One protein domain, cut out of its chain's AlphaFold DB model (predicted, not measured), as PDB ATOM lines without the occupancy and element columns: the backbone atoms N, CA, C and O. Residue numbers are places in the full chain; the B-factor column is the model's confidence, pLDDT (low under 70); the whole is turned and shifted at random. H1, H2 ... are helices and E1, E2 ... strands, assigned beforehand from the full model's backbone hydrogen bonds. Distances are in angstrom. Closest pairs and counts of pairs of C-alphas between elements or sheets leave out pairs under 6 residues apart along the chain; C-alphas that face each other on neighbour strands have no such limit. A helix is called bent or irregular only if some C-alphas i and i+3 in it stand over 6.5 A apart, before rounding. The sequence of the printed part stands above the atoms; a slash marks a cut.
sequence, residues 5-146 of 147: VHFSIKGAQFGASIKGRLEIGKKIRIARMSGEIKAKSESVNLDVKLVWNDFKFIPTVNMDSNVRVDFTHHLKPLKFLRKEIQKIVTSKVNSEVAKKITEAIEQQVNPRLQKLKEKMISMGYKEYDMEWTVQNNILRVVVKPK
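Overview. This is residues 5 to 146 of the 147 residues of an uncharacterized protein of Ancylostoma duodenale (UniProt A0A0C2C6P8). A long rod: a twisted sheet of four strands, E1 to E4, with one long helix, H1, packed chiefly on E4 and E3. The turn between E2 and E3 makes one end of the rod, and a small hairpin, E5 and E6, makes the other. The printed 142 residues hold E1 E2 E3 E4 H1 E5 E6 in that order, class mixed, with both sheets antiparallel. The whole is extended, radius of gyration of the C-alphas 24.3 A, spanning 86 by 30 by 16 A.

Arrangement. Start with E1, residues 5 to 12, which runs on into E2, residues 15 to 26, at 58 degrees. Both lie on one side of E3, residues 29 to 53, which bends by 57 degrees at residue 43; E4, residues 56 to 71, lies on the other side. Look for N 7 and O 48 at 2.9 A, N 18 and O 37 at 2.9 A, and N 47 and O 62 at 2.8 A. E2 E3 E4 form a meander, each strand the antiparallel neighbour of the one before. H1, residues 73 to 122, is on this sheet; its closest C-alphas to E4 are those of Asn 110 and Lys 56, 5.2 A. H1 is irregular, C-alphas 77 and 80 being 7.3 A apart, with a kink of 86 degrees near residue 81; 36 of 46 O i to N i+4 pairs are within hydrogen-bond range. E5, residues 128 to 135, and E6, residues 138 to 145, form a hairpin, with N 131 and O 142 at 2.8 A; both are apart from E4.

Along the chain. Find C-alpha 5 at (-51.782, -22.523, 19.854), where E1 begins. E2 measures 35.2 A, E3 65.0 A and E4 44.9 A. From C-alpha 73 at (-23.915, -52.074, -3.411), H1 covers 65.1 A. E6 ends at C-alpha 145, (-75.288, -9.981, 24.728).

Size, cuts and confidence. The C-alphas farthest apart, of Ile 28 and Lys 146, are 87.2 A apart. The printed part has no cut, and its links are tight. Look for pLDDT under 70 at residues 25 to 30, 124 to 130 and 146.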
ATOM      1  N   VAL A   5     -51.935 -21.083  19.642       86.25
ATOM      2  CA  VAL A   5     -51.782 -22.523  19.854       86.25
ATOM      3  C   VAL A   5     -50.356 -22.930  19.511       86.25
ATOM      4  O   VAL A   5     -49.819 -22.519  18.483       86.25
ATOM      5  N   HIS A   6     -49.740 -23.739  20.364       89.81
ATOM      6  CA  HIS A   6     -48.407 -24.285  20.136       89.81
ATOM      7  C   HIS A   6     -48.459 -25.808  20.054       89.81
ATOM      8  O   HIS A   6     -48.892 -26.470  20.996       89.81
ATOM      9  N   PHE A   7     -47.988 -26.352  18.932       87.56
ATOM     10  CA  PHE A   7     -47.803 -27.781  18.721       87.56
ATOM     11  C   PHE A   7     -46.314 -28.096  18.630       87.56
ATOM     12  O   PHE A   7     -45.571 -27.431  17.909       87.56
ATOM     13  N   SER A   8     -45.885 -29.140  19.333       91.31
ATOM     14  CA  SER A   8     -44.524 -29.657  19.242       91.31
ATOM     15  C   SER A   8     -44.581 -31.158  19.002       91.31
ATOM     16  O   SER A   8     -45.199 -31.891  19.773       91.31
ATOM     17  N   ILE A   9     -43.944 -31.606  17.924       90.94
ATOM     18  CA  ILE A   9     -43.759 -33.019  17.608       90.94
ATOM     19  C   ILE A   9     -42.271 -33.310  17.748       90.94
ATOM     20  O   ILE A   9     -41.446 -32.710  17.060       90.94
ATOM     21  N   LYS A  10     -41.934 -34.233  18.647       91.88
ATOM     22  CA  LYS A  10     -40.559 -34.659  18.913       91.88
ATOM     23  C   LYS A  10     -40.415 -36.143  18.618       91.88
ATOM     24  O   LYS A  10     -41.324 -36.918  18.900       91.88
ATOM     25  N   GLY A  11     -39.265 -36.529  18.073       86.69
ATOM     26  CA  GLY A  11     -38.935 -37.936  17.830       86.69
ATOM     27  C   GLY A  11     -39.656 -38.564  16.635       86.69
ATOM     28  O   GLY A  11     -39.661 -39.785  16.508       86.69
ATOM     29  N   ALA A  12     -40.246 -37.760  15.746       87.12
ATOM     30  CA  ALA A  12     -40.784 -38.283  14.494       87.12
ATOM     31  C   ALA A  12     -39.651 -38.822  13.602       87.12
ATOM     32  O   ALA A  12     -38.503 -38.373  13.683       87.12
ATOM     33  N   GLN A  13     -39.983 -39.790  12.746       90.00
ATOM     34  CA  GLN A  13     -39.042 -40.397  11.810       90.00
ATOM     35  C   GLN A  13     -39.645 -40.497  10.408       90.00
ATOM     36  O   GLN A  13     -40.816 -40.832  10.243       90.00
ATOM     37  N   PHE A  14     -38.831 -40.237   9.389       89.12
ATOM     38  CA  PHE A  14     -39.139 -40.459   7.984       89.12
ATOM     39  C   PHE A  14     -37.975 -41.162   7.283       89.12
ATOM     40  O   PHE A  14     -36.813 -41.080   7.690       89.12
ATOM     41  N   GLY A  15     -38.285 -41.852   6.191       90.88
ATOM     42  CA  GLY A  15     -37.291 -42.511   5.360       90.88
ATOM     43  C   GLY A  15     -37.698 -42.508   3.896       90.88
ATOM     44  O   GLY A  15     -38.871 -42.641   3.566       90.88
ATOM     45  N   ALA A  16     -36.708 -42.380   3.024       91.12
ATOM     46  CA  ALA A  16     -36.844 -42.476   1.582       91.12
ATOM     47  C   ALA A  16     -35.691 -43.309   1.013       91.12
ATOM     48  O   ALA A  16     -34.580 -43.329   1.549       91.12
ATOM     49  N   SER A  17     -35.946 -44.009  -0.087       90.75
ATOM     50  CA  SER A  17     -34.943 -44.808  -0.787       90.75
ATOM     51  C   SER A  17     -35.104 -44.615  -2.283       90.75
ATOM     52  O   SER A  17     -36.209 -44.738  -2.805       90.75
ATOM     53  N   ILE A  18     -34.001 -44.329  -2.969       89.94
ATOM     54  CA  ILE A  18     -33.968 -44.118  -4.416       89.94
ATOM     55  C   ILE A  18     -32.954 -45.084  -5.022       89.94
ATOM     56  O   ILE A  18     -31.847 -45.241  -4.507       89.94
ATOM     57  N   LYS A  19     -33.320 -45.731  -6.130       90.75
ATOM     58  CA  LYS A  19     -32.396 -46.550  -6.922       90.75
ATOM     59  C   LYS A  19     -31.580 -45.641  -7.839       90.75
ATOM     60  O   LYS A  19     -32.149 -44.926  -8.656       90.75
ATOM     61  N   GLY A  20     -30.259 -45.676  -7.704       83.38
ATOM     62  CA  GLY A  20     -29.321 -44.930  -8.538       83.38
ATOM     63  C   GLY A  20     -28.616 -45.839  -9.542       83.38
ATOM     64  O   GLY A  20     -28.231 -46.966  -9.213       83.38
ATOM     65  N   ARG A  21     -28.420 -45.334 -10.763       83.94
ATOM     66  CA  ARG A  21     -27.529 -45.919 -11.769       83.94
ATOM     67  C   ARG A  21     -26.579 -44.840 -12.270       83.94
ATOM     68  O   ARG A  21     -27.028 -43.770 -12.666       83.94
ATOM     69  N   LEU A  22     -25.287 -45.129 -12.226       80.06
ATOM     70  CA  LEU A  22     -24.217 -44.272 -12.718       80.06
ATOM     71  C   LEU A  22     -23.466 -45.009 -13.817       80.06
ATOM     72  O   LEU A  22     -23.067 -46.160 -13.643       80.06
ATOM     73  N   GLU A  23     -23.287 -44.336 -14.943       81.19
ATOM     74  CA  GLU A  23     -22.498 -44.818 -16.068       81.19
ATOM     75  C   GLU A  23     -21.252 -43.940 -16.175       81.19
ATOM     76  O   GLU A  23     -21.354 -42.731 -16.366       81.19
ATOM     77  N   ILE A  24     -20.073 -44.535 -15.998       71.06
ATOM     78  CA  ILE A  24     -18.793 -43.824 -16.040       71.06
ATOM     79  C   ILE A  24     -17.974 -44.397 -17.198       71.06
ATOM     80  O   ILE A  24     -17.551 -45.553 -17.146       71.06
ATOM     81  N   GLY A  25     -17.755 -43.602 -18.252       69.62
ATOM     82  CA  GLY A  25     -16.895 -43.977 -19.379       69.62
ATOM     83  C   GLY A  25     -17.226 -43.305 -20.719       69.62
ATOM     84  O   GLY A  25     -18.238 -42.625 -20.858       69.62
ATOM     85  N   LYS A  26     -16.363 -43.509 -21.727       57.03
ATOM     86  CA  LYS A  26     -16.628 -43.175 -23.145       57.03
ATOM     87  C   LYS A  26     -17.213 -44.399 -23.860       57.03
ATOM     88  O   LYS A  26     -16.923 -45.514 -23.442       57.03
ATOM     89  N   LYS A  27     -17.958 -44.179 -24.959       57.53
ATOM     90  CA  LYS A  27     -18.750 -45.136 -25.788       57.53
ATOM     91  C   LYS A  27     -18.298 -46.615 -25.864       57.53
ATOM     92  O   LYS A  27     -19.144 -47.460 -26.117       57.53
ATOM     93  N   ILE A  28     -17.018 -46.936 -25.677       55.94
ATOM     94  CA  ILE A  28     -16.428 -48.278 -25.846       55.94
ATOM     95  C   ILE A  28     -16.179 -48.997 -24.496       55.94
ATOM     96  O   ILE A  28     -16.156 -50.223 -24.447       55.94
ATOM     97  N   ARG A  29     -16.031 -48.273 -23.373       51.28
ATOM     98  CA  ARG A  29     -15.884 -48.850 -22.018       51.28
ATOM     99  C   ARG A  29     -16.701 -48.040 -21.018       51.28
ATOM    100  O   ARG A  29     -16.232 -47.015 -20.533       51.28
ATOM    101  N   ILE A  30     -17.912 -48.511 -20.722       69.00
ATOM    102  CA  ILE A  30     -18.802 -47.928 -19.711       69.00
ATOM    103  C   ILE A  30     -18.780 -48.826 -18.474       69.00
ATOM    104  O   ILE A  30     -19.223 -49.972 -18.525       69.00
ATOM    105  N   ALA A  31     -18.296 -48.301 -17.350       73.44
ATOM    106  CA  ALA A  31     -18.504 -48.915 -16.049       73.44
ATOM    107  C   ALA A  31     -19.900 -48.533 -15.542       73.44
ATOM    108  O   ALA A  31     -20.225 -47.350 -15.431       73.44
ATOM    109  N   ARG A  32     -20.734 -49.533 -15.243       79.00
ATOM    110  CA  ARG A  32     -22.074 -49.332 -14.680       79.00
ATOM    111  C   ARG A  32     -22.049 -49.596 -13.184       79.00
ATOM    112  O   ARG A  32     -21.735 -50.699 -12.748       79.00
ATOM    113  N   MET A  33     -22.422 -48.594 -12.404       82.81
ATOM    114  CA  MET A  33     -22.589 -48.688 -10.959       82.81
ATOM    115  C   MET A  33     -24.074 -48.580 -10.642       82.81
ATOM    116  O   MET A  33     -24.727 -47.603 -11.002       82.81
ATOM    117  N   SER A  34     -24.622 -49.582  -9.967       86.50
ATOM    118  CA  SER A  34     -26.010 -49.586  -9.515       86.50
ATOM    119  C   SER A  34     -26.091 -49.812  -8.010       86.50
ATOM    120  O   SER A  34     -25.245 -50.463  -7.392       86.50
ATOM    121  N   GLY A  35     -27.119 -49.239  -7.402       89.50
ATOM    122  CA  GLY A  35     -27.379 -49.394  -5.980       89.50
ATOM    123  C   GLY A  35     -28.490 -48.469  -5.526       89.50
ATOM    124  O   GLY A  35     -29.239 -47.921  -6.333       89.50
ATOM    125  N   GLU A  36     -28.591 -48.290  -4.220       92.38
ATOM    126  CA  GLU A  36     -29.603 -47.442  -3.599       92.38
ATOM    127  C   GLU A  36     -28.942 -46.331  -2.797       92.38
ATOM    128  O   GLU A  36     -27.907 -46.543  -2.158       92.38
ATOM    129  N   ILE A  37     -29.583 -45.169  -2.812       90.69
ATOM    130  CA  ILE A  37     -29.325 -44.052  -1.913       90.69
ATOM    131  C   ILE A  37     -30.511 -43.997  -0.957       90.69
ATOM    132  O   ILE A  37     -31.653 -43.812  -1.380       90.69
ATOM    133  N   LYS A  38     -30.246 -44.201   0.330       94.06
ATOM    134  CA  LYS A  38     -31.254 -44.204   1.393       94.06
ATOM    135  C   LYS A  38     -31.066 -42.966   2.244       94.06
ATOM    136  O   LYS A  38     -29.972 -42.757   2.747       94.06
ATOM    137  N   ALA A  39     -32.119 -42.182   2.421       93.44
ATOM    138  CA  ALA A  39     -32.164 -41.083   3.373       93.44
ATOM    139  C   ALA A  39     -33.117 -41.468   4.506       93.44
ATOM    140  O   ALA A  39     -34.260 -41.835   4.246       93.44
ATOM    141  N   LYS A  40     -32.664 -41.418   5.755       94.44
ATOM    142  CA  LYS A  40     -33.487 -41.705   6.936       94.44
ATOM    143  C   LYS A  40     -33.244 -40.642   7.985       94.44
ATOM    144  O   LYS A  40     -32.091 -40.348   8.271       94.44
ATOM    145  N   SER A  41     -34.289 -40.080   8.572       93.19
ATOM    146  CA  SER A  41     -34.112 -39.204   9.724       93.19
ATOM    147  C   SER A  41     -33.794 -40.025  10.972       93.19
ATOM    148  O   SER A  41     -34.508 -40.979  11.281       93.19
ATOM    149  N   GLU A  42     -32.770 -39.624  11.710       90.19
ATOM    150  CA  GLU A  42     -32.470 -40.133  13.049       90.19
ATOM    151  C   GLU A  42     -33.396 -39.476  14.082       90.19
ATOM    152  O   GLU A  42     -33.937 -40.148  14.959       90.19
ATOM    153  N   SER A  43     -33.651 -38.177  13.920       89.25
ATOM    154  CA  SER A  43     -34.588 -37.415  14.743       89.25
ATOM    155  C   SER A  43     -35.221 -36.282  13.949       89.25
ATOM    156  O   SER A  43     -34.559 -35.648  13.123       89.25
ATOM    157  N   VAL A  44     -36.483 -35.993  14.251       92.12
ATOM    158  CA  VAL A  44     -37.209 -34.832  13.737       92.12
ATOM    159  C   VAL A  44     -37.882 -34.109  14.891       92.12
ATOM    160  O   VAL A  44     -38.603 -34.722  15.684       92.12
ATOM    161  N   ASN A  45     -37.661 -32.801  14.942       94.62
ATOM    162  CA  ASN A  45     -38.320 -31.876  15.842       94.62
ATOM    163  C   ASN A  45     -39.077 -30.851  15.002       94.62
ATOM    164  O   ASN A  45     -38.482 -30.100  14.233       94.62
ATOM    165  N   LEU A  46     -40.394 -30.829  15.150       94.62
ATOM    166  CA  LEU A  46     -41.266 -29.874  14.486       94.62
ATOM    167  C   LEU A  46     -41.967 -29.031  15.547       94.62
ATOM    168  O   LEU A  46     -42.621 -29.558  16.446       94.62
ATOM    169  N   ASP A  47     -41.833 -27.722  15.419       94.94
ATOM    170  CA  ASP A  47     -42.430 -26.716  16.282       94.94
ATOM    171  C   ASP A  47     -43.340 -25.827  15.434       94.94
ATOM    172  O   ASP A  47     -42.898 -25.207  14.467       94.94
ATOM    173  N   VAL A  48     -44.627 -25.800  15.764       94.56
ATOM    174  CA  VAL A  48     -45.632 -25.007  15.055       94.56
ATOM    175  C   VAL A  48     -46.315 -24.092  16.054       94.56
ATOM    176  O   VAL A  48     -47.041 -24.545  16.939       94.56
ATOM    177  N   LYS A  49     -46.117 -22.788  15.890       93.62
ATOM    178  CA  LYS A  49     -46.784 -21.747  16.672       93.62
ATOM    179  C   LYS A  49     -47.817 -21.063  15.798       93.62
ATOM    180  O   LYS A  49     -47.481 -20.537  14.745       93.62
ATOM    181  N   LEU A  50     -49.067 -21.059  16.233       92.12
ATOM    182  CA  LEU A  50     -50.173 -20.402  15.551       92.12
ATOM    183  C   LEU A  50     -50.621 -19.217  16.388       92.12
ATOM    184  O   LEU A  50     -51.241 -19.404  17.432       92.12
ATOM    185  N   VAL A  51     -50.319 -18.002  15.946       90.56
ATOM    186  CA  VAL A  51     -50.821 -16.790  16.600       90.56
ATOM    187  C   VAL A  51     -52.225 -16.515  16.092       90.56
ATOM    188  O   VAL A  51     -52.458 -16.502  14.883       90.56
ATOM    189  N   TRP A  52     -53.163 -16.323  17.012       87.56
ATOM    190  CA  TRP A  52     -54.537 -15.991  16.660       87.56
ATOM    191  C   TRP A  52     -54.674 -14.503  16.331       87.56
ATOM    192  O   TRP A  52     -54.230 -13.644  17.095       87.56
ATOM    193  N   ASN A  53     -55.316 -14.205  15.202       87.25
ATOM    194  CA  ASN A  53     -55.651 -12.862  14.750       87.25
ATOM    195  C   ASN A  53     -57.003 -12.890  14.016       87.25
ATOM    196  O   ASN A  53     -57.043 -13.204  12.832       87.25
ATOM    197  N   ASP A  54     -58.099 -12.623  14.734       84.25
ATOM    198  CA  ASP A  54     -59.463 -12.463  14.189       84.25
ATOM    199  C   ASP A  54     -59.845 -13.482  13.087       84.25
ATOM    200  O   ASP A  54     -59.902 -13.172  11.895       84.25
ATOM    201  N   PHE A  55     -60.097 -14.738  13.479       85.25
ATOM    202  CA  PHE A  55     -60.434 -15.841  12.554       85.25
ATOM    203  C   PHE A  55     -59.350 -16.185  11.536       85.25
ATOM    204  O   PHE A  55     -59.600 -16.856  10.531       85.25
ATOM    205  N   LYS A  56     -58.118 -15.774  11.810       89.94
ATOM    206  CA  LYS A  56     -56.940 -16.168  11.057       89.94
ATOM    207  C   LYS A  56     -55.861 -16.619  12.026       89.94
ATOM    208  O   LYS A  56     -55.597 -15.971  13.034       89.94
ATOM    209  N   PHE A  57     -55.206 -17.723  11.701       92.56
ATOM    210  CA  PHE A  57     -53.947 -18.091  12.323       92.56
ATOM    211  C   PHE A  57     -52.783 -17.596  11.472       92.56
ATOM    212  O   PHE A  57     -52.766 -17.781  10.251       92.56
ATOM    213  N   ILE A  58     -51.808 -16.984  12.138       93.75
ATOM    214  CA  ILE A  58     -50.506 -16.633  11.575       93.75
ATOM    215  C   ILE A  58     -49.521 -17.712  12.040       93.75
ATOM    216  O   ILE A  58     -49.204 -17.767  13.235       93.75
ATOM    217  N   PRO A  59     -49.083 -18.614  11.143       95.38
ATOM    218  CA  PRO A  59     -48.204 -19.708  11.513       95.38
ATOM    219  C   PRO A  59     -46.738 -19.274  11.565       95.38
ATOM    220  O   PRO A  59     -46.246 -18.521  10.733       95.38
ATOM    221  N   THR A  60     -46.010 -19.816  12.527       95.50
ATOM    222  CA  THR A  60     -44.551 -19.866  12.550       95.50
ATOM    223  C   THR A  60     -44.170 -21.327  12.698       95.50
ATOM    224  O   THR A  60     -44.478 -21.946  13.717       95.50
ATOM    225  N   VAL A  61     -43.549 -21.887  11.661       95.81
ATOM    226  CA  VAL A  61     -43.189 -23.303  11.599       95.81
ATOM    227  C   VAL A  61     -41.676 -23.426  11.575       95.81
ATOM    228  O   VAL A  61     -41.032 -22.954  10.642       95.81
ATOM    229  N   ASN A  62     -41.126 -24.090  12.582       94.94
ATOM    230  CA  ASN A  62     -39.715 -24.432  12.648       94.94
ATOM    231  C   ASN A  62     -39.580 -25.947  12.631       94.94
ATOM    232  O   ASN A  62     -40.159 -26.640  13.464       94.94
ATOM    233  N   MET A  63     -38.802 -26.458  11.688       92.75
ATOM    234  CA  MET A  63     -38.467 -27.869  11.622       92.75
ATOM    235  C   MET A  63     -36.958 -28.021  11.673       92.75
ATOM    236  O   MET A  63     -36.235 -27.388  10.904       92.75
ATOM    237  N   ASP A  64     -36.515 -28.904  12.549       93.38
ATOM    238  CA  ASP A  64     -35.155 -29.392  12.585       93.38
ATOM    239  C   ASP A  64     -35.167 -30.908  12.403       93.38
ATOM    240  O   ASP A  64     -35.987 -31.625  12.986       93.38
ATOM    241  N   SER A  65     -34.275 -31.405  11.558       92.50
ATOM    242  CA  SER A  65     -34.154 -32.831  11.306       92.50
ATOM    243  C   SER A  65     -32.697 -33.212  11.156       92.50
ATOM    244  O   SER A  65     -31.899 -32.497  10.556       92.50
ATOM    245  N   ASN A  66     -32.357 -34.373  11.695       91.81
ATOM    246  CA  ASN A  66     -31.067 -34.994  11.477       91.81
ATOM    247  C   ASN A  66     -31.270 -36.153  10.505       91.81
ATOM    248  O   ASN A  66     -31.868 -37.165  10.868       91.81
ATOM    249  N   VAL A  67     -30.824 -35.995   9.260       93.69
ATOM    250  CA  VAL A  67     -30.964 -37.016   8.217       93.69
ATOM    251  C   VAL A  67     -29.652 -37.747   8.028       93.69
ATOM    252  O   VAL A  67     -28.618 -37.135   7.826       93.69
ATOM    253  N   ARG A  68     -29.693 -39.070   7.991       93.94
ATOM    254  CA  ARG A  68     -28.591 -39.927   7.581       93.94
ATOM    255  C   ARG A  68     -28.783 -40.388   6.145       93.94
ATOM    256  O   ARG A  68     -29.853 -40.866   5.775       93.94
ATOM    257  N   VAL A  69     -27.713 -40.294   5.356       94.12
ATOM    258  CA  VAL A  69     -27.659 -40.825   3.988       94.12
ATOM    259  C   VAL A  69     -26.735 -42.039   3.921       94.12
ATOM    260  O   VAL A  69     -25.570 -41.963   4.312       94.12
ATOM    261  N   ASP A  70     -27.244 -43.147   3.390       93.62
ATOM    262  CA  ASP A  70     -26.503 -44.387   3.174       93.62
ATOM    263  C   ASP A  70     -26.519 -44.787   1.689       93.62
ATOM    264  O   ASP A  70     -27.534 -44.670   1.002       93.62
ATOM    265  N   PHE A  71     -25.391 -45.316   1.208       92.06
ATOM    266  CA  PHE A  71     -25.233 -45.854  -0.147       92.06
ATOM    267  C   PHE A  71     -25.051 -47.371  -0.098       92.06
ATOM    268  O   PHE A  71     -24.290 -47.885   0.729       92.06
ATOM    269  N   THR A  72     -25.705 -48.094  -1.005       91.00
ATOM    270  CA  THR A  72     -25.647 -49.564  -1.062       91.00
ATOM    271  C   THR A  72     -24.908 -50.076  -2.303       91.00
ATOM    272  O   THR A  72     -24.702 -49.342  -3.269       91.00
ATOM    273  N   HIS A  73     -24.511 -51.355  -2.274       90.56
ATOM    274  CA  HIS A  73     -23.915 -52.074  -3.411       90.56
ATOM    275  C   HIS A  73     -22.760 -51.313  -4.083       90.56
ATOM    276  O   HIS A  73     -21.840 -50.856  -3.399       90.56
ATOM    277  N   HIS A  74     -22.816 -51.160  -5.408       88.19
ATOM    278  CA  HIS A  74     -21.791 -50.495  -6.199       88.19
ATOM    279  C   HIS A  74     -21.817 -48.977  -6.040       88.19
ATOM    280  O   HIS A  74     -20.903 -48.332  -6.524       88.19
ATOM    281  N   LEU A  75     -22.791 -48.389  -5.334       86.56
ATOM    282  CA  LEU A  75     -22.766 -46.966  -4.977       86.56
ATOM    283  C   LEU A  75     -21.992 -46.692  -3.677       86.56
ATOM    284  O   LEU A  75     -21.750 -45.532  -3.359       86.56
ATOM    285  N   LYS A  76     -21.546 -47.719  -2.929       88.38
ATOM    286  CA  LYS A  76     -20.710 -47.545  -1.720       88.38
ATOM    287  C   LYS A  76     -19.473 -46.648  -1.918       88.38
ATOM    288  O   LYS A  76     -19.164 -45.912  -0.980       88.38
ATOM    289  N   PRO A  77     -18.770 -46.655  -3.069       89.25
ATOM    290  CA  PRO A  77     -17.658 -45.735  -3.307       89.25
ATOM    291  C   PRO A  77     -18.061 -44.254  -3.257       89.25
ATOM    292  O   PRO A  77     -17.224 -43.419  -2.953       89.25
ATOM    293  N   LEU A  78     -19.342 -43.915  -3.460       86.81
ATOM    294  CA  LEU A  78     -19.861 -42.540  -3.411       86.81
ATOM    295  C   LEU A  78     -20.064 -42.002  -1.987       86.81
ATOM    296  O   LEU A  78     -20.582 -40.902  -1.810       86.81
ATOM    297  N   LYS A  79     -19.636 -42.739  -0.953       89.50
ATOM    298  CA  LYS A  79     -19.715 -42.300   0.451       89.50
ATOM    299  C   LYS A  79     -19.071 -40.936   0.705       89.50
ATOM    300  O   LYS A  79     -19.493 -40.260   1.639       89.50
ATOM    301  N   PHE A  80     -18.101 -40.512  -0.108       89.31
ATOM    302  CA  PHE A  80     -17.510 -39.174  -0.000       89.31
ATOM    303  C   PHE A  80     -18.538 -38.047  -0.227       89.31
ATOM    304  O   PHE A  80     -18.419 -36.993   0.388       89.31
ATOM    305  N   LEU A  81     -19.602 -38.290  -1.008       89.88
ATOM    306  CA  LEU A  81     -20.704 -37.340  -1.235       89.88
ATOM    307  C   LEU A  81     -21.715 -37.291  -0.085       89.88
ATOM    308  O   LEU A  81     -22.617 -36.455  -0.093       89.88
ATOM    309  N   ARG A  82     -21.606 -38.188   0.905       91.69
ATOM    310  CA  ARG A  82     -22.609 -38.343   1.967       91.69
ATOM    311  C   ARG A  82     -22.926 -37.025   2.662       91.69
ATOM    312  O   ARG A  82     -24.100 -36.720   2.824       91.69
ATOM    313  N   LYS A  83     -21.901 -36.265   3.066       93.19
ATOM    314  CA  LYS A  83     -22.078 -35.008   3.813       93.19
ATOM    315  C   LYS A  83     -22.845 -33.964   2.996       93.19
ATOM    316  O   LYS A  83     -23.786 -33.371   3.515       93.19
ATOM    317  N   GLU A  84     -22.494 -33.802   1.722       92.50
ATOM    318  CA  GLU A  84     -23.154 -32.844   0.829       92.50
ATOM    319  C   GLU A  84     -24.611 -33.229   0.559       92.50
ATOM    320  O   GLU A  84     -25.514 -32.415   0.747       92.50
ATOM    321  N   ILE A  85     -24.874 -34.496   0.214       91.00
ATOM    322  CA  ILE A  85     -26.249 -34.968  -0.016       91.00
ATOM    323  C   ILE A  85     -27.078 -34.853   1.266       91.00
ATOM    324  O   ILE A  85     -28.221 -34.409   1.221       91.00
ATOM    325  N   GLN A  86     -26.506 -35.204   2.417       94.50
ATOM    326  CA  GLN A  86     -27.167 -35.073   3.711       94.50
ATOM    327  C   GLN A  86     -27.567 -33.622   4.002       94.50
ATOM    328  O   GLN A  86     -28.710 -33.377   4.389       94.50
ATOM    329  N   LYS A  87     -26.670 -32.658   3.765       93.81
ATOM    330  CA  LYS A  87     -26.954 -31.227   3.937       93.81
ATOM    331  C   LYS A  87     -28.086 -30.761   3.019       93.81
ATOM    332  O   LYS A  87     -29.005 -30.086   3.481       93.81
ATOM    333  N   ILE A  88     -28.050 -31.162   1.746       92.75
ATOM    334  CA  ILE A  88     -29.078 -30.816   0.754       92.75
ATOM    335  C   ILE A  88     -30.439 -31.388   1.160       92.75
ATOM    336  O   ILE A  88     -31.421 -30.649   1.211       92.75
ATOM    337  N   VAL A  89     -30.503 -32.685   1.476       91.31
ATOM    338  CA  VAL A  89     -31.755 -33.359   1.850       91.31
ATOM    339  C   VAL A  89     -32.331 -32.755   3.128       91.31
ATOM    340  O   VAL A  89     -33.515 -32.433   3.155       91.31
ATOM    341  N   THR A  90     -31.502 -32.553   4.155       94.12
ATOM    342  CA  THR A  90     -31.933 -31.966   5.435       94.12
ATOM    343  C   THR A  90     -32.527 -30.576   5.230       94.12
ATOM    344  O   THR A  90     -33.658 -30.319   5.636       94.12
ATOM    345  N   SER A  91     -31.804 -29.697   4.528       94.31
ATOM    346  CA  SER A  91     -32.266 -28.335   4.240       94.31
ATOM    347  C   SER A  91     -33.579 -28.336   3.454       94.31
ATOM    348  O   SER A  91     -34.544 -27.669   3.834       94.31
ATOM    349  N   LYS A  92     -33.655 -29.151   2.393       92.69
ATOM    350  CA  LYS A  92     -34.844 -29.225   1.546       92.69
ATOM    351  C   LYS A  92     -36.054 -29.725   2.326       92.69
ATOM    352  O   LYS A  92     -37.093 -29.078   2.271       92.69
ATOM    353  N   VAL A  93     -35.926 -30.818   3.080       92.44
ATOM    354  CA  VAL A  93     -37.037 -31.362   3.876       92.44
ATOM    355  C   VAL A  93     -37.503 -30.354   4.925       92.44
ATOM    356  O   VAL A  93     -38.699 -30.077   4.975       92.44
ATOM    357  N   ASN A  94     -36.583 -29.754   5.690       94.44
ATOM    358  CA  ASN A  94     -36.938 -28.762   6.710       94.44
ATOM    359  C   ASN A  94     -37.716 -27.587   6.098       94.44
ATOM    360  O   ASN A  94     -38.750 -27.187   6.631       94.44
ATOM    361  N   SER A  95     -37.269 -27.078   4.943       95.25
ATOM    362  CA  SER A  95     -37.945 -25.973   4.254       95.25
ATOM    363  C   SER A  95     -39.305 -26.358   3.657       95.25
ATOM    364  O   SER A  95     -40.277 -25.624   3.819       95.25
ATOM    365  N   GLU A  96     -39.406 -27.508   2.984       94.75
ATOM    366  CA  GLU A  96     -40.611 -27.899   2.244       94.75
ATOM    367  C   GLU A  96     -41.726 -28.347   3.182       94.75
ATOM    368  O   GLU A  96     -42.890 -28.029   2.953       94.75
ATOM    369  N   VAL A  97     -41.388 -29.055   4.262       93.25
ATOM    370  CA  VAL A  97     -42.371 -29.432   5.282       93.25
ATOM    371  C   VAL A  97     -42.893 -28.186   5.989       93.25
ATOM    372  O   VAL A  97     -44.109 -28.031   6.100       93.25
ATOM    373  N   ALA A  98     -42.008 -27.268   6.401       95.00
ATOM    374  CA  ALA A  98     -42.429 -26.012   7.017       95.00
ATOM    375  C   ALA A  98     -43.356 -25.212   6.088       95.00
ATOM    376  O   ALA A  98     -44.437 -24.791   6.502       95.00
ATOM    377  N   LYS A  99     -42.984 -25.097   4.808       97.00
ATOM    378  CA  LYS A  99     -43.795 -24.441   3.779       97.00
ATOM    379  C   LYS A  99     -45.166 -25.100   3.612       97.00
ATOM    380  O   LYS A  99     -46.173 -24.403   3.662       97.00
ATOM    381  N   LYS A 100     -45.231 -26.428   3.470       96.50
ATOM    382  CA  LYS A 100     -46.501 -27.156   3.297       96.50
ATOM    383  C   LYS A 100     -47.433 -27.028   4.496       96.50
ATOM    384  O   LYS A 100     -48.646 -26.972   4.316       96.50
ATOM    385  N   ILE A 101     -46.889 -26.982   5.711       95.38
ATOM    386  CA  ILE A 101     -47.687 -26.750   6.921       95.38
ATOM    387  C   ILE A 101     -48.270 -25.335   6.895       95.38
ATOM    388  O   ILE A 101     -49.473 -25.176   7.106       95.38
ATOM    389  N   THR A 102     -47.455 -24.324   6.582       96.50
ATOM    390  CA  THR A 102     -47.924 -22.939   6.412       96.50
ATOM    391  C   THR A 102     -49.023 -22.848   5.356       96.50
ATOM    392  O   THR A 102     -50.098 -22.327   5.646       96.50
ATOM    393  N   GLU A 103     -48.814 -23.439   4.177       97.38
ATOM    394  CA  GLU A 103     -49.809 -23.479   3.097       97.38
ATOM    395  C   GLU A 103     -51.114 -24.144   3.548       97.38
ATOM    396  O   GLU A 103     -52.193 -23.612   3.303       97.38
ATOM    397  N   ALA A 104     -51.048 -25.277   4.253       96.75
ATOM    398  CA  ALA A 104     -52.242 -25.950   4.759       96.75
ATOM    399  C   ALA A 104     -53.027 -25.067   5.747       96.75
ATOM    400  O   ALA A 104     -54.260 -25.031   5.715       96.75
ATOM    401  N   ILE A 105     -52.334 -24.316   6.603       94.88
ATOM    402  CA  ILE A 105     -52.975 -23.401   7.551       94.88
ATOM    403  C   ILE A 105     -53.618 -22.228   6.808       94.88
ATOM    404  O   ILE A 105     -54.782 -21.910   7.046       94.88
ATOM    405  N   GLU A 106     -52.903 -21.625   5.866       95.38
ATOM    406  CA  GLU A 106     -53.385 -20.468   5.113       95.38
ATOM    407  C   GLU A 106     -54.513 -20.801   4.139       95.38
ATOM    408  O   GLU A 106     -55.439 -20.006   3.994       95.38
ATOM    409  N   GLN A 107     -54.462 -21.966   3.495       96.88
ATOM    410  CA  GLN A 107     -55.377 -22.337   2.414       96.88
ATOM    411  C   GLN A 107     -56.508 -23.262   2.860       96.88
ATOM    412  O   GLN A 107     -57.520 -23.360   2.170       96.88
ATOM    413  N   GLN A 108     -56.374 -23.952   3.995       95.00
ATOM    414  CA  GLN A 108     -57.408 -24.880   4.468       95.00
ATOM    415  C   GLN A 108     -57.984 -24.465   5.817       95.00
ATOM    416  O   GLN A 108     -59.206 -24.395   5.955       95.00
ATOM    417  N   VAL A 109     -57.139 -24.166   6.808       92.62
ATOM    418  CA  VAL A 109     -57.612 -23.821   8.161       92.62
ATOM    419  C   VAL A 109     -58.237 -22.429   8.175       92.62
ATOM    420  O   VAL A 109     -59.402 -22.282   8.548       92.62
ATOM    421  N   ASN A 110     -57.509 -21.417   7.707       93.88
ATOM    422  CA  ASN A 110     -57.967 -20.029   7.723       93.88
ATOM    423  C   ASN A 110     -59.271 -19.821   6.932       93.88
ATOM    424  O   ASN A 110     -60.186 -19.209   7.479       93.88
ATOM    425  N   PRO A 111     -59.465 -20.383   5.723       96.06
ATOM    426  CA  PRO A 111     -60.728 -20.218   5.010       96.06
ATOM    427  C   PRO A 111     -61.913 -20.879   5.719       96.06
ATOM    428  O   PRO A 111     -63.030 -20.371   5.653       96.06
ATOM    429  N   ARG A 112     -61.698 -21.990   6.439       93.31
ATOM    430  CA  ARG A 112     -62.753 -22.602   7.266       93.31
ATOM    431  C   ARG A 112     -63.128 -21.709   8.446       93.31
ATOM    432  O   ARG A 112     -64.311 -21.596   8.751       93.31
ATOM    433  N   LEU A 113     -62.148 -21.055   9.069       90.19
ATOM    434  CA  LEU A 113     -62.391 -20.076  10.130       90.19
ATOM    435  C   LEU A 113     -63.147 -18.849   9.603       90.19
ATOM    436  O   LEU A 113     -64.102 -18.411  10.236       90.19
ATOM    437  N   GLN A 114     -62.809 -18.344   8.417       90.75
ATOM    438  CA  GLN A 114     -63.556 -17.238   7.804       90.75
ATOM    439  C   GLN A 114     -65.003 -17.634   7.478       90.75
ATOM    440  O   GLN A 114     -65.930 -16.917   7.844       90.75
ATOM    441  N   LYS A 115     -65.233 -18.832   6.921       91.38
ATOM    442  CA  LYS A 115     -66.597 -19.358   6.725       91.38
ATOM    443  C   LYS A 115     -67.370 -19.497   8.036       91.38
ATOM    444  O   LYS A 115     -68.583 -19.302   8.060       91.38
ATOM    445  N   LEU A 116     -66.693 -19.859   9.127       86.62
ATOM    446  CA  LEU A 116     -67.307 -19.876  10.453       86.62
ATOM    447  C   LEU A 116     -67.721 -18.459  10.874       86.62
ATOM    448  O   LEU A 116     -68.869 -18.274  11.272       86.62
ATOM    449  N   LYS A 117     -66.842 -17.461  10.718       84.19
ATOM    450  CA  LYS A 117     -67.147 -16.045  10.989       84.19
ATOM    451  C   LYS A 117     -68.381 -15.573  10.215       84.19
ATOM    452  O   LYS A 117     -69.301 -15.019  10.813       84.19
ATOM    453  N   GLU A 118     -68.438 -15.855   8.916       86.88
ATOM    454  CA  GLU A 118     -69.572 -15.515   8.047       86.88
ATOM    455  C   GLU A 118     -70.880 -16.158   8.519       86.88
ATOM    456  O   GLU A 118     -71.887 -15.466   8.667       86.88
ATOM    457  N   LYS A 119     -70.862 -17.466   8.817       86.06
ATOM    458  CA  LYS A 119     -72.050 -18.186   9.302       86.06
ATOM    459  C   LYS A 119     -72.577 -17.621  10.615       86.06
ATOM    460  O   LYS A 119     -73.785 -17.522  10.804       86.06
ATOM    461  N   MET A 120     -71.690 -17.230  11.522       78.81
ATOM    462  CA  MET A 120     -72.121 -16.617  12.773       78.81
ATOM    463  C   MET A 120     -72.760 -15.243  12.536       78.81
ATOM    464  O   MET A 120     -73.806 -14.941  13.105       78.81
ATOM    465  N   ILE A 121     -72.196 -14.424  11.645       79.44
ATOM    466  CA  ILE A 121     -72.807 -13.138  11.279       79.44
ATOM    467  C   ILE A 121     -74.193 -13.356  10.650       79.44
ATOM    468  O   ILE A 121     -75.134 -12.632  10.984       79.44
ATOM    469  N   SER A 122     -74.349 -14.366   9.783       81.88
ATOM    470  CA  SER A 122     -75.631 -14.661   9.128       81.88
ATOM    471  C   SER A 122     -76.696 -15.207  10.080       81.88
ATOM    472  O   SER A 122     -77.875 -14.955   9.869       81.88
ATOM    473  N   MET A 123     -76.300 -15.927  11.134       78.88
ATOM    474  CA  MET A 123     -77.223 -16.466  12.145       78.88
ATOM    475  C   MET A 123     -77.783 -15.403  13.102       78.88
ATOM    476  O   MET A 123     -78.523 -15.741  14.018       78.88
ATOM    477  N   GLY A 124     -77.458 -14.122  12.906       66.81
ATOM    478  CA  GLY A 124     -78.053 -13.053  13.701       66.81
ATOM    479  C   GLY A 124     -77.397 -12.849  15.063       66.81
ATOM    480  O   GLY A 124     -77.941 -12.109  15.876       66.81
ATOM    481  N   TYR A 125     -76.177 -13.358  15.290       64.44
ATOM    482  CA  TYR A 125     -75.345 -12.975  16.447       64.44
ATOM    483  C   TYR A 125     -74.886 -11.499  16.393       64.44
ATOM    484  O   TYR A 125     -73.845 -11.138  16.928       64.44
ATOM    485  N   LYS A 126     -75.642 -10.613  15.733       61.16
ATOM    486  CA  LYS A 126     -75.435  -9.163  15.743       61.16
ATOM    487  C   LYS A 126     -75.756  -8.560  17.105       61.16
ATOM    488  O   LYS A 126     -75.144  -7.550  17.436       61.16
ATOM    489  N   GLU A 127     -76.653  -9.193  17.863       63.38
ATOM    490  CA  GLU A 127     -77.024  -8.847  19.244       63.38
ATOM    491  C   GLU A 127     -76.037  -9.387  20.284       63.38
ATOM    492  O   GLU A 127     -76.258  -9.210  21.473       63.38
ATOM    493  N   TYR A 128     -74.952 -10.044  19.865       63.84
ATOM    494  CA  TYR A 128     -73.943 -10.571  20.775       63.84
ATOM    495  C   TYR A 128     -72.546 -10.082  20.379       63.84
ATOM    496  O   TYR A 128     -72.162 -10.120  19.210       63.84
ATOM    497  N   ASP A 129     -71.771  -9.629  21.357       66.75
ATOM    498  CA  ASP A 129     -70.330  -9.461  21.240       66.75
ATOM    499  C   ASP A 129     -69.655 -10.816  21.439       66.75
ATOM    500  O   ASP A 129     -69.860 -11.499  22.444       66.75
ATOM    501  N   MET A 130     -68.849 -11.222  20.461       69.31
ATOM    502  CA  MET A 130     -68.077 -12.457  20.529       69.31
ATOM    503  C   MET A 130     -66.597 -12.131  20.687       69.31
ATOM    504  O   MET A 130     -65.942 -11.694  19.742       69.31
ATOM    505  N   GLU A 131     -66.055 -12.387  21.872       72.44
ATOM    506  CA  GLU A 131     -64.626 -12.279  22.147       72.44
ATOM    507  C   GLU A 131     -63.964 -13.645  21.956       72.44
ATOM    508  O   GLU A 131     -64.312 -14.636  22.604       72.44
ATOM    509  N   TRP A 132     -62.981 -13.694  21.059       73.88
ATOM    510  CA  TRP A 132     -62.204 -14.895  20.773       73.88
ATOM    511  C   TRP A 132     -60.832 -14.752  21.402       73.88
ATOM    512  O   TRP A 132     -60.088 -13.830  21.073       73.88
ATOM    513  N   THR A 133     -60.483 -15.672  22.292       74.69
ATOM    514  CA  THR A 133     -59.173 -15.677  22.948       74.69
ATOM    515  C   THR A 133     -58.589 -17.076  22.911       74.69
ATOM    516  O   THR A 133     -59.311 -18.064  23.017       74.69
ATOM    517  N   VAL A 134     -57.270 -17.187  22.758       72.88
ATOM    518  CA  VAL A 134     -56.587 -18.472  22.917       72.88
ATOM    519  C   VAL A 134     -55.848 -18.471  24.245       72.88
ATOM    520  O   VAL A 134     -54.868 -17.749  24.409       72.88
ATOM    521  N   GLN A 135     -56.300 -19.301  25.184       71.56
ATOM    522  CA  GLN A 135     -55.675 -19.478  26.494       71.56
ATOM    523  C   GLN A 135     -55.306 -20.944  26.694       71.56
ATOM    524  O   GLN A 135     -56.127 -21.827  26.458       71.56
ATOM    525  N   ASN A 136     -54.078 -21.211  27.148       71.00
ATOM    526  CA  ASN A 136     -53.573 -22.565  27.404       71.00
ATOM    527  C   ASN A 136     -53.768 -23.522  26.210       71.00
ATOM    528  O   ASN A 136     -54.216 -24.648  26.389       71.00
ATOM    529  N   ASN A 137     -53.463 -23.062  24.988       70.88
ATOM    530  CA  ASN A 137     -53.674 -23.795  23.727       70.88
ATOM    531  C   ASN A 137     -55.143 -24.128  23.393       70.88
ATOM    532  O   ASN A 137     -55.395 -24.876  22.452       70.88
ATOM    533  N   ILE A 138     -56.113 -23.558  24.111       72.81
ATOM    534  CA  ILE A 138     -57.546 -23.728  23.852       72.81
ATOM    535  C   ILE A 138     -58.090 -22.435  23.252       72.81
ATOM    536  O   ILE A 138     -57.988 -21.371  23.864       72.81
ATOM    537  N   LEU A 139     -58.696 -22.533  22.065       75.31
ATOM    538  CA  LEU A 139     -59.491 -21.449  21.494       75.31
ATOM    539  C   LEU A 139     -60.813 -21.362  22.262       75.31
ATOM    540  O   LEU A 139     -61.632 -22.277  22.212       75.31
ATOM    541  N   ARG A 140     -60.992 -20.271  23.001       76.94
ATOM    542  CA  ARG A 140     -62.189 -19.965  23.779       76.94
ATOM    543  C   ARG A 140     -62.997 -18.892  23.069       76.94
ATOM    544  O   ARG A 140     -62.447 -17.913  22.563       76.94
ATOM    545  N   VAL A 141     -64.307 -19.083  23.095       74.19
ATOM    546  CA  VAL A 141     -65.293 -18.137  22.582       74.19
ATOM    547  C   VAL A 141     -66.111 -17.660  23.757       74.19
ATOM    548  O   VAL A 141     -66.710 -18.473  24.460       74.19
ATOM    549  N   VAL A 142     -66.127 -16.355  23.976       76.31
ATOM    550  CA  VAL A 142     -67.010 -15.723  24.947       76.31
ATOM    551  C   VAL A 142     -68.077 -14.987  24.160       76.31
ATOM    552  O   VAL A 142     -67.759 -14.102  23.375       76.31
ATOM    553  N   VAL A 143     -69.335 -15.371  24.359       71.00
ATOM    554  CA  VAL A 143     -70.498 -14.744  23.726       71.00
ATOM    555  C   VAL A 143     -71.205 -13.913  24.796       71.00
ATOM    556  O   VAL A 143     -71.677 -14.468  25.788       71.00
ATOM    557  N   LYS A 144     -71.241 -12.589  24.634       73.75
ATOM    558  CA  LYS A 144     -71.916 -11.646  25.539       73.75
ATOM    559  C   LYS A 144     -73.062 -10.974  24.788       73.75
ATOM    560  O   LYS A 144     -72.846 -10.598  23.646       73.75
ATOM    561  N   PRO A 145     -74.256 -10.796  25.363       73.00
ATOM    562  CA  PRO A 145     -75.288  -9.981  24.728       73.00
ATOM    563  C   PRO A 145     -74.839  -8.514  24.664       73.00
ATOM    564  O   PRO A 145     -74.293  -7.989  25.638       73.00
ATOM    565  N   LYS A 146     -75.076  -7.856  23.529       69.62
ATOM    566  CA  LYS A 146     -74.974  -6.403  23.389       69.62
ATOM    567  C   LYS A 146     -76.135  -5.789  24.158       69.62
ATOM    568  O   LYS A 146     -77.287  -6.136  23.907       69.62
TER     569      LYS A 146